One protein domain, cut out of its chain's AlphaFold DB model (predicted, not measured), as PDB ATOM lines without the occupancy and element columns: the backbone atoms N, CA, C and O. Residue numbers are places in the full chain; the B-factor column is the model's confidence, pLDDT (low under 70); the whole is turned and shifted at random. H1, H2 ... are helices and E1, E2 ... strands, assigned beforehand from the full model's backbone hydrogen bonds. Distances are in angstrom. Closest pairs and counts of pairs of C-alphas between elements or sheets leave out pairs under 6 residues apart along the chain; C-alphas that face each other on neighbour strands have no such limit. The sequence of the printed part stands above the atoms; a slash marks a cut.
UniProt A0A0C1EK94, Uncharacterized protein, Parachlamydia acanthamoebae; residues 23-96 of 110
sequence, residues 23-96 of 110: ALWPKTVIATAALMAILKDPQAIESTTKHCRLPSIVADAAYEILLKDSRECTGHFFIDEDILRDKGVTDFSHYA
ATOM      1  N   ALA A  23     246.513 262.880 247.803       96.12
ATOM      2  CA  ALA A  23     245.517 262.159 248.574       96.12
ATOM      3  C   ALA A  23     246.031 261.936 250.002       96.12
ATOM      4  O   ALA A  23     247.232 261.774 250.219       96.12
ATOM      5  N   LEU A  24     245.111 261.920 250.963       97.12
ATOM      6  CA  LEU A  24     245.361 261.548 252.350       97.12
ATOM      7  C   LEU A  24     244.336 260.484 252.737       97.12
ATOM      8  O   LEU A  24     243.143 260.668 252.489       97.12
ATOM      9  N   TRP A  25     244.810 259.398 253.338       97.75
ATOM     10  CA  TRP A  25     243.997 258.274 253.776       97.75
ATOM     11  C   TRP A  25     244.310 257.920 255.233       97.75
ATOM     12  O   TRP A  25     245.472 257.999 255.638       97.75
ATOM     13  N   PRO A  26     243.312 257.560 256.052       97.19
ATOM     14  CA  PRO A  26     243.575 257.164 257.423       97.19
ATOM     15  C   PRO A  26     244.059 255.710 257.504       97.19
ATOM     16  O   PRO A  26     243.553 254.840 256.803       97.19
ATOM     17  N   LYS A  27     245.005 255.413 258.404       96.81
ATOM     18  CA  LYS A  27     245.456 254.031 258.665       96.81
ATOM     19  C   LYS A  27     244.349 253.165 259.282       96.81
ATOM     20  O   LYS A  27     244.338 251.946 259.132       96.81
ATOM     21  N   THR A  28     243.426 253.794 260.007       96.44
ATOM     22  CA  THR A  28     242.379 253.135 260.803       96.44
ATOM     23  C   THR A  28     241.023 253.786 260.586       96.44
ATOM     24  O   THR A  28     240.958 254.981 260.307       96.44
ATOM     25  N   VAL A  29     239.939 253.051 260.828       95.12
ATOM     26  CA  VAL A  29     238.573 253.586 260.716       95.12
ATOM     27  C   VAL A  29     238.381 254.810 261.621       95.12
ATOM     28  O   VAL A  29     238.753 254.805 262.799       95.12
ATOM     29  N   ILE A  30     237.760 255.860 261.076       96.31
ATOM     30  CA  ILE A  30     237.503 257.120 261.783       96.31
ATOM     31  C   ILE A  30     236.049 257.192 262.263       96.31
ATOM     32  O   ILE A  30     235.101 257.037 261.487       96.31
ATOM     33  N   ALA A  31     235.869 257.493 263.548       93.81
ATOM     34  CA  ALA A  31     234.567 257.658 264.182       93.81
ATOM     35  C   ALA A  31     233.895 258.968 263.733       93.81
ATOM     36  O   ALA A  31     234.026 260.014 264.366       93.81
ATOM     37  N   THR A  32     233.167 258.911 262.618       91.38
ATOM     38  CA  THR A  32     232.393 260.036 262.070       91.38
ATOM     39  C   THR A  32     230.894 259.741 262.078       91.38
ATOM     40  O   THR A  32     230.467 258.591 262.173       91.38
ATOM     41  N   ALA A  33     230.069 260.775 261.890       87.44
ATOM     42  CA  ALA A  33     228.628 260.600 261.693       87.44
ATOM     43  C   ALA A  33     228.294 259.710 260.477       87.44
ATOM     44  O   ALA A  33     227.273 259.027 260.472       87.44
ATOM     45  N   ALA A  34     229.164 259.662 259.461       87.31
ATOM     46  CA  ALA A  34     228.982 258.780 258.312       87.31
ATOM     47  C   ALA A  34     229.075 257.297 258.702       87.31
ATOM     48  O   ALA A  34     228.288 256.488 258.214       87.31
ATOM     49  N   LEU A  35     229.962 256.943 259.640       85.75
ATOM     50  CA  LEU A  35     230.039 255.585 260.181       85.75
ATOM     51  C   LEU A  35     228.711 255.180 260.841       85.75
ATOM     52  O   LEU A  35     228.242 254.064 260.637       85.75
ATOM     53  N   MET A  36     228.066 256.107 261.555       83.50
ATOM     54  CA  MET A  36     226.749 255.892 262.173       83.50
ATOM     55  C   MET A  36     225.630 255.751 261.132       83.50
ATOM     56  O   MET A  36     224.690 254.993 261.328       83.50
ATOM     57  N   ALA A  37     225.726 256.457 260.004       85.44
ATOM     58  CA  ALA A  37     224.757 256.323 258.917       85.44
ATOM     59  C   ALA A  37     224.858 254.958 258.206       85.44
ATOM     60  O   ALA A  37     223.849 254.422 257.742       85.44
ATOM     61  N   ILE A  38     226.068 254.391 258.127       86.62
ATOM     62  CA  ILE A  38     226.325 253.063 257.551       86.62
ATOM     63  C   ILE A  38     225.905 251.963 258.533       86.62
ATOM     64  O   ILE A  38     225.178 251.037 258.168       86.62
ATOM     65  N   LEU A  39     226.342 252.072 259.789       82.88
ATOM     66  CA  LEU A  39     226.016 251.140 260.862       82.88
ATOM     67  C   LEU A  39     224.655 251.516 261.452       82.88
ATOM     68  O   LEU A  39     224.564 252.254 262.417       82.88
ATOM     69  N   LYS A  40     223.568 251.020 260.863       82.06
ATOM     70  CA  LYS A  40     222.198 251.365 261.299       82.06
ATOM     71  C   LYS A  40     221.826 250.835 262.691       82.06
ATOM     72  O   LYS A  40     220.843 251.290 263.266       82.06
ATOM     73  N   ASP A  41     222.568 249.851 263.194       90.88
ATOM     74  CA  ASP A  41     222.346 249.230 264.498       90.88
ATOM     75  C   ASP A  41     223.150 249.958 265.597       90.88
ATOM     76  O   ASP A  41     224.384 249.979 265.522       90.88
ATOM     77  N   PRO A  42     222.492 250.516 266.635       87.56
ATOM     78  CA  PRO A  42     223.160 251.166 267.763       87.56
ATOM     79  C   PRO A  42     224.229 250.306 268.445       87.56
ATOM     80  O   PRO A  42     225.275 250.828 268.828       87.56
ATOM     81  N   GLN A  43     224.004 248.993 268.562       89.81
ATOM     82  CA  GLN A  43     224.963 248.086 269.202       89.81
ATOM     83  C   GLN A  43     226.217 247.923 268.339       89.81
ATOM     84  O   GLN A  43     227.334 247.956 268.855       89.81
ATOM     85  N   ALA A  44     226.041 247.832 267.018       88.31
ATOM     86  CA  ALA A  44     227.146 247.788 266.066       88.31
ATOM     87  C   ALA A  44     227.936 249.107 266.021       88.31
ATOM     88  O   ALA A  44     229.164 249.082 265.878       88.31
ATOM     89  N   ILE A  45     227.258 250.257 266.159       89.00
ATOM     90  CA  ILE A  45     227.915 251.569 266.273       89.00
ATOM     91  C   ILE A  45     228.825 251.575 267.498       89.00
ATOM     92  O   ILE A  45     230.018 251.842 267.364       89.00
ATOM     93  N   GLU A  46     228.289 251.262 268.677       88.12
ATOM     94  CA  GLU A  46     229.048 251.269 269.929       88.12
ATOM     95  C   GLU A  46     230.231 250.293 269.873       88.12
ATOM     96  O   GLU A  46     231.376 250.669 270.149       88.12
ATOM     97  N   SER A  47     229.982 249.056 269.431       90.12
ATOM     98  CA  SER A  47     231.015 248.026 269.363       90.12
ATOM     99  C   SER A  47     232.123 248.360 268.372       90.12
ATOM    100  O   SER A  47     233.250 247.942 268.597       90.12
ATOM    101  N   THR A  48     231.833 249.086 267.288       90.69
ATOM    102  CA  THR A  48     232.837 249.469 266.279       90.69
ATOM    103  C   THR A  48     233.589 250.730 266.689       90.69
ATOM    104  O   THR A  48     234.803 250.815 266.519       90.69
ATOM    105  N   THR A  49     232.889 251.701 267.277       93.19
ATOM    106  CA  THR A  49     233.430 253.031 267.587       93.19
ATOM    107  C   THR A  49     234.586 252.968 268.585       93.19
ATOM    108  O   THR A  49     235.560 253.700 268.433       93.19
ATOM    109  N   LYS A  50     234.557 252.031 269.544       94.75
ATOM    110  CA  LYS A  50     235.672 251.803 270.487       94.75
ATOM    111  C   LYS A  50     236.981 251.342 269.824       94.75
ATOM    112  O   LYS A  50     238.037 251.479 270.430       94.75
ATOM    113  N   HIS A  51     236.915 250.820 268.598       95.62
ATOM    114  CA  HIS A  51     238.066 250.390 267.793       95.62
ATOM    115  C   HIS A  51     238.477 251.429 266.734       95.62
ATOM    116  O   HIS A  51     239.304 251.138 265.873       95.62
ATOM    117  N   CYS A  52     237.877 252.620 266.765       96.31
ATOM    118  CA  CYS A  52     238.129 253.690 265.806       96.31
ATOM    119  C   CYS A  52     239.008 254.793 266.408       96.31
ATOM    120  O   CYS A  52     239.157 254.918 267.630       96.31
ATOM    121  N   ARG A  53     239.533 255.648 265.530       97.56
ATOM    122  CA  ARG A  53     240.163 256.912 265.912       97.56
ATOM    123  C   ARG A  53     239.246 258.113 265.731       97.56
ATOM    124  O   ARG A  53     238.252 258.073 265.007       97.56
ATOM    125  N   LEU A  54     239.601 259.190 266.413       97.25
ATOM    126  CA  LEU A  54     238.994 260.501 266.315       97.25
ATOM    127  C   LEU A  54     239.391 261.177 264.993       97.25
ATOM    128  O   LEU A  54     240.534 261.033 264.558       97.25
ATOM    129  N   PRO A  55     238.504 261.985 264.385       97.50
ATOM    130  CA  PRO A  55     238.804 262.722 263.152       97.50
ATOM    131  C   PRO A  55     240.002 263.676 263.234       97.50
ATOM    132  O   PRO A  55     240.540 264.070 262.201       97.50
ATOM    133  N   SER A  56     240.426 264.052 264.444       97.88
ATOM    134  CA  SER A  56     241.563 264.947 264.668       97.88
ATOM    135  C   SER A  56     242.875 264.415 264.088       97.88
ATOM    136  O   SER A  56     243.671 265.223 263.629       97.88
ATOM    137  N   ILE A  57     243.083 263.094 264.009       98.19
ATOM    138  CA  ILE A  57     244.318 262.537 263.426       98.19
ATOM    139  C   ILE A  57     244.476 262.909 261.945       98.19
ATOM    140  O   ILE A  57     245.542 263.342 261.512       98.19
ATOM    141  N   VAL A  58     243.384 262.817 261.181       97.81
ATOM    142  CA  VAL A  58     243.367 263.171 259.757       97.81
ATOM    143  C   VAL A  58     243.492 264.682 259.588       97.81
ATOM    144  O   VAL A  58     244.145 265.142 258.655       97.81
ATOM    145  N   ALA A  59     242.901 265.464 260.496       97.88
ATOM    146  CA  ALA A  59     243.020 266.919 260.484       97.88
ATOM    147  C   ALA A  59     244.468 267.382 260.718       97.88
ATOM    148  O   ALA A  59     244.961 268.224 259.968       97.88
ATOM    149  N   ASP A  60     245.160 266.795 261.694       97.94
ATOM    150  CA  ASP A  60     246.553 267.126 262.004       97.94
ATOM    151  C   ASP A  60     247.488 266.693 260.862       97.94
ATOM    152  O   ASP A  60     248.332 267.472 260.416       97.94
ATOM    153  N   ALA A  61     247.284 265.500 260.294       97.50
ATOM    154  CA  ALA A  61     248.037 265.058 259.121       97.50
ATOM    155  C   ALA A  61     247.804 265.967 257.897       97.50
ATOM    156  O   ALA A  61     248.748 266.338 257.195       97.50
ATOM    157  N   ALA A  62     246.556 266.379 257.648       96.31
ATOM    158  CA  ALA A  62     246.231 267.313 256.574       96.31
ATOM    159  C   ALA A  62     246.891 268.679 256.791       96.31
ATOM    160  O   ALA A  62     247.423 269.259 255.843       96.31
ATOM    161  N   TYR A  63     246.897 269.177 258.029       96.06
ATOM    162  CA  TYR A  63     247.570 270.421 258.385       96.06
ATOM    163  C   TYR A  63     249.062 270.368 258.031       96.06
ATOM    164  O   TYR A  63     249.570 271.269 257.362       96.06
ATOM    165  N   GLU A  64     249.741 269.272 258.363       95.06
ATOM    166  CA  GLU A  64     251.156 269.084 258.029       95.06
ATOM    167  C   GLU A  64     251.423 269.037 256.520       95.06
ATOM    168  O   GLU A  64     252.432 269.573 256.057       95.06
ATOM    169  N   ILE A  65     250.526 268.440 255.729       92.81
ATOM    170  CA  ILE A  65     250.630 268.441 254.262       92.81
ATOM    171  C   ILE A  65     250.448 269.858 253.707       92.81
ATOM    172  O   ILE A  65     251.200 270.272 252.823       92.81
ATOM    173  N   LEU A  66     249.478 270.611 254.230       91.56
ATOM    174  CA  LEU A  66     249.149 271.963 253.768       91.56
ATOM    175  C   LEU A  66     250.255 272.988 254.050       91.56
ATOM    176  O   LEU A  66     250.338 273.993 253.345       91.56
ATOM    177  N   LEU A  67     251.116 272.734 255.039       90.81
ATOM    178  CA  LEU A  67     252.284 273.570 255.328       90.81
ATOM    179  C   LEU A  67     253.462 273.347 254.362       90.81
ATOM    180  O   LEU A  67     254.382 274.169 254.336       90.81
ATOM    181  N   LYS A  68     253.472 272.257 253.583       87.00
ATOM    182  CA  LYS A  68     254.558 271.953 252.635       87.00
ATOM    183  C   LYS A  68     254.506 272.874 251.412       87.00
ATOM    184  O   LYS A  68     253.446 273.368 251.025       87.00
ATOM    185  N   ASP A  69     255.651 273.078 250.752       85.62
ATOM    186  CA  ASP A  69     255.661 273.808 249.481       85.62
ATOM    187  C   ASP A  69     254.916 272.999 248.405       85.62
ATOM    188  O   ASP A  69     255.317 271.903 248.009       85.62
ATOM    189  N   SER A  70     253.836 273.588 247.893       83.62
ATOM    190  CA  SER A  70     253.032 273.103 246.765       83.62
ATOM    191  C   SER A  70     253.828 272.706 245.514       83.62
ATOM    192  O   SER A  70     253.333 271.939 244.694       83.62
ATOM    193  N   ARG A  71     255.041 273.237 245.331       82.44
ATOM    194  CA  ARG A  71     255.898 272.940 244.174       82.44
ATOM    195  C   ARG A  71     256.643 271.620 244.298       82.44
ATOM    196  O   ARG A  71     257.030 271.066 243.274       82.44
ATOM    197  N   GLU A  72     256.844 271.154 245.522       83.81
ATOM    198  CA  GLU A  72     257.630 269.959 245.833       83.81
ATOM    199  C   GLU A  72     256.733 268.813 246.315       83.81
ATOM    200  O   GLU A  72     257.021 267.647 246.070       83.81
ATOM    201  N   CYS A  73     255.604 269.138 246.949       86.50
ATOM    202  CA  CYS A  73     254.678 268.169 247.518       86.50
ATOM    203  C   CYS A  73     253.423 268.029 246.645       86.50
ATOM    204  O   CYS A  73     252.399 268.641 246.935       86.50
ATOM    205  N   THR A  74     253.481 267.251 245.563       89.06
ATOM    206  CA  THR A  74     252.319 266.957 244.697       89.06
ATOM    207  C   THR A  74     252.392 265.537 244.133       89.06
ATOM    208  O   THR A  74     253.481 265.032 243.891       89.06
ATOM    209  N   GLY A  75     251.249 264.885 243.909       90.75
ATOM    210  CA  GLY A  75     251.142 263.529 243.357       90.75
ATOM    211  C   GLY A  75     251.342 262.399 244.370       90.75
ATOM    212  O   GLY A  75     251.649 261.282 243.966       90.75
ATOM    213  N   HIS A  76     251.206 262.678 245.667       93.56
ATOM    214  CA  HIS A  76     251.457 261.709 246.736       93.56
ATOM    215  C   HIS A  76     250.154 261.121 247.286       93.56
ATOM    216  O   HIS A  76     249.115 261.786 247.301       93.56
ATOM    217  N   PHE A  77     250.246 259.891 247.792       95.06
ATOM    218  CA  PHE A  77     249.212 259.226 248.580       95.06
ATOM    219  C   PHE A  77     249.746 259.065 249.998       95.06
ATOM    220  O   PHE A  77     250.641 258.259 250.238       95.06
ATOM    221  N   PHE A  78     249.253 259.890 250.911       96.62
ATOM    222  CA  PHE A  78     249.712 259.917 252.291       96.62
ATOM    223  C   PHE A  78     248.826 259.070 253.192       96.62
ATOM    224  O   PHE A  78     247.609 259.030 253.007       96.62
ATOM    225  N   ILE A  79     249.449 258.482 254.209       97.44
ATOM    226  CA  ILE A  79     248.769 257.906 255.364       97.44
ATOM    227  C   ILE A  79     248.922 258.866 256.545       97.44
ATOM    228  O   ILE A  79     249.991 259.442 256.752       97.44
ATOM    229  N   ASP A  80     247.844 259.063 257.300       97.62
ATOM    230  CA  ASP A  80     247.802 259.976 258.447       97.62
ATOM    231  C   ASP A  80     248.892 259.693 259.497       97.62
ATOM    232  O   ASP A  80     249.630 260.602 259.880       97.62
ATOM    233  N   GLU A  81     249.045 258.436 259.919       96.88
ATOM    234  CA  GLU A  81     250.085 258.020 260.859       96.88
ATOM    235  C   GLU A  81     251.489 258.292 260.333       96.88
ATOM    236  O   GLU A  81     252.313 258.796 261.088       96.88
ATOM    237  N   ASP A  82     251.768 257.983 259.067       96.94
ATOM    238  CA  ASP A  82     253.114 258.116 258.503       96.94
ATOM    239  C   ASP A  82     253.550 259.585 258.489       96.94
ATOM    240  O   ASP A  82     254.648 259.916 258.936       96.94
ATOM    241  N   ILE A  83     252.647 260.491 258.095       96.94
ATOM    242  CA  ILE A  83     252.889 261.940 258.154       96.94
ATOM    243  C   ILE A  83     253.209 262.402 259.580       96.94
ATOM    244  O   ILE A  83     254.115 263.213 259.782       96.94
ATOM    245  N   LEU A  84     252.465 261.912 260.571       97.56
ATOM    246  CA  LEU A  84     252.646 262.311 261.966       97.56
ATOM    247  C   LEU A  84     253.902 261.671 262.584       97.56
ATOM    248  O   LEU A  84     254.610 262.331 263.348       97.56
ATOM    249  N   ARG A  85     254.242 260.431 262.212       97.56
ATOM    250  CA  ARG A  85     255.491 259.758 262.609       97.56
ATOM    251  C   ARG A  85     256.712 260.481 262.060       97.56
ATOM    252  O   ARG A  85     257.652 260.711 262.817       97.56
ATOM    253  N   ASP A  86     256.665 260.932 260.808       95.31
ATOM    254  CA  ASP A  86     257.716 261.763 260.200       95.31
ATOM    255  C   ASP A  86     257.928 263.085 260.957       95.31
ATOM    256  O   ASP A  86     259.013 263.670 260.928       95.31
ATOM    257  N   LYS A  87     256.903 263.560 261.674       93.75
ATOM    258  CA  LYS A  87     256.961 264.743 262.548       93.75
ATOM    259  C   LYS A  87     257.381 264.431 263.982       93.75
ATOM    260  O   LYS A  87     257.463 265.342 264.804       93.75
ATOM    261  N   GLY A  88     257.691 263.172 264.276       96.06
ATOM    262  CA  GLY A  88     258.139 262.712 265.585       96.06
ATOM    263  C   GLY A  88     257.010 262.325 266.537       96.06
ATOM    264  O   GLY A  88     257.282 262.082 267.712       96.06
ATOM    265  N   VAL A  89     255.757 262.242 266.072       97.25
ATOM    266  CA  VAL A  89     254.660 261.702 266.884       97.25
ATOM    267  C   VAL A  89     254.855 260.195 267.028       97.25
ATOM    268  O   VAL A  89     254.859 259.448 266.051       97.25
ATOM    269  N   THR A  90     255.033 259.740 268.263       95.88
ATOM    270  CA  THR A  90     255.233 258.320 268.587       95.88
ATOM    271  C   THR A  90     254.052 257.720 269.339       95.88
ATOM    272  O   THR A  90     253.787 256.527 269.196       95.88
ATOM    273  N   ASP A  91     253.324 258.547 270.092       96.25
ATOM    274  CA  ASP A  91     252.104 258.171 270.794       96.25
ATOM    275  C   ASP A  91     250.870 258.685 270.042       96.25
ATOM    276  O   ASP A  91     250.724 259.880 269.792       96.25
ATOM    277  N   PHE A  92     249.988 257.754 269.686       96.81
ATOM    278  CA  PHE A  92     248.725 258.007 268.988       96.81
ATOM    279  C   PHE A  92     247.507 257.719 269.874       96.81
ATOM    280  O   PHE A  92     246.372 257.731 269.390       96.81
ATOM    281  N   SER A  93     247.719 257.410 271.156       95.81
ATOM    282  CA  SER A  93     246.661 256.997 272.078       95.81
ATOM    283  C   SER A  93     245.587 258.071 272.255       95.81
ATOM    284  O   SER A  93     244.410 257.732 272.357       95.81
ATOM    285  N   HIS A  94     245.949 259.356 272.187       95.81
ATOM    286  CA  HIS A  94     245.008 260.479 272.271       95.81
ATOM    287  C   HIS A  94     244.094 260.609 271.051       95.81
ATOM    288  O   HIS A  94     243.060 261.268 271.138       95.81
ATOM    289  N   TYR A  95     244.437 259.973 269.929       97.62
ATOM    290  CA  TYR A  95     243.543 259.869 268.782       97.62
ATOM    291  C   TYR A  95     242.600 258.671 268.879       97.62
ATOM    292  O   TYR A  95     241.664 258.600 268.093       97.62
ATOM    293  N   ALA A  96     242.803 257.716 269.788       97.25
ATOM    294  CA  ALA A  96     241.884 256.593 269.938       97.25
ATOM    295  C   ALA A  96     240.605 257.037 270.661       97.25
ATOM    296  O   ALA A  96     240.666 257.715 271.683       97.25
TER     297      ALA A  96
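Overview. This is residues 23 to 96 of the 110 residues of an uncharacterized protein of Parachlamydia acanthamoebae (UniProt A0A0C1EK94). This is an elongated model of two lobes: in the larger one, H3 and H4 pack together beside a small pair of parallel strands, E1 and E2, and in the smaller one H1 and H2 make a loose pair at one end of the long axis. Residues 66 to 72 stick out at the other end. The printed part has 74 residues, with four named helices and two named strands in the order E1, H1, H2, H3, E2, H4 along the chain; the class is mostly helix, as helices hold 32 and strands 6 of the 38 residues in named elements. The whole is loose, with a radius of gyration of the C-alphas of 14.3 A and spans of 46 by 24 by 14 A.

Arrangement. Begin at E1, residues 23 to 25, parallel to E2, residues 77 to 79, at 27 degrees; N 25 and O 78 are within hydrogen-bond range at 2.8 A. E1, three helices and E2 form a strand-helix-strand unit, two parallel neighbour strands with helices between. Of these helices, H1, residues 33 to 38, is close to but not clearly touching H2, residues 42 to 49; their closest C-alphas, of Met 36 and Ile 45, are 6.1 A apart, at a steep tilt of 59 degrees, opposite ways. H2 is apart from H3, residues 56 to 66. The closest C-alphas of E1 and H3, of Leu 24 and Ala 62, are 7.2 A apart. H3 touches H4, residues 80 to 86, at Ala 61 and Asp 80, their closest C-alphas, 5.1 A apart, at a steep tilt of 60 degrees, the same way. In H1, H2, H3 and H4 every O i to N i+4 pair is within hydrogen-bond range.

Along the chain. Find C-alpha 23 at (245.517, 262.159, 248.574), where E1 begins its 6.7 A. H1 spans 8.9 A and H2 10.4 A. From C-alpha 56 at (241.563, 264.947, 264.668), H3 runs 15.0 A. E2 spans 6.9 A, and H4 runs 10.2 A to C-alpha 86 at (257.716, 261.763, 260.200).

Size, cuts and confidence. The C-alphas farthest apart, of Gln 43 and Arg 71, are 46.9 A apart. The printed part has no cut, no link is long, and no printed residue is under 70 in pLDDT.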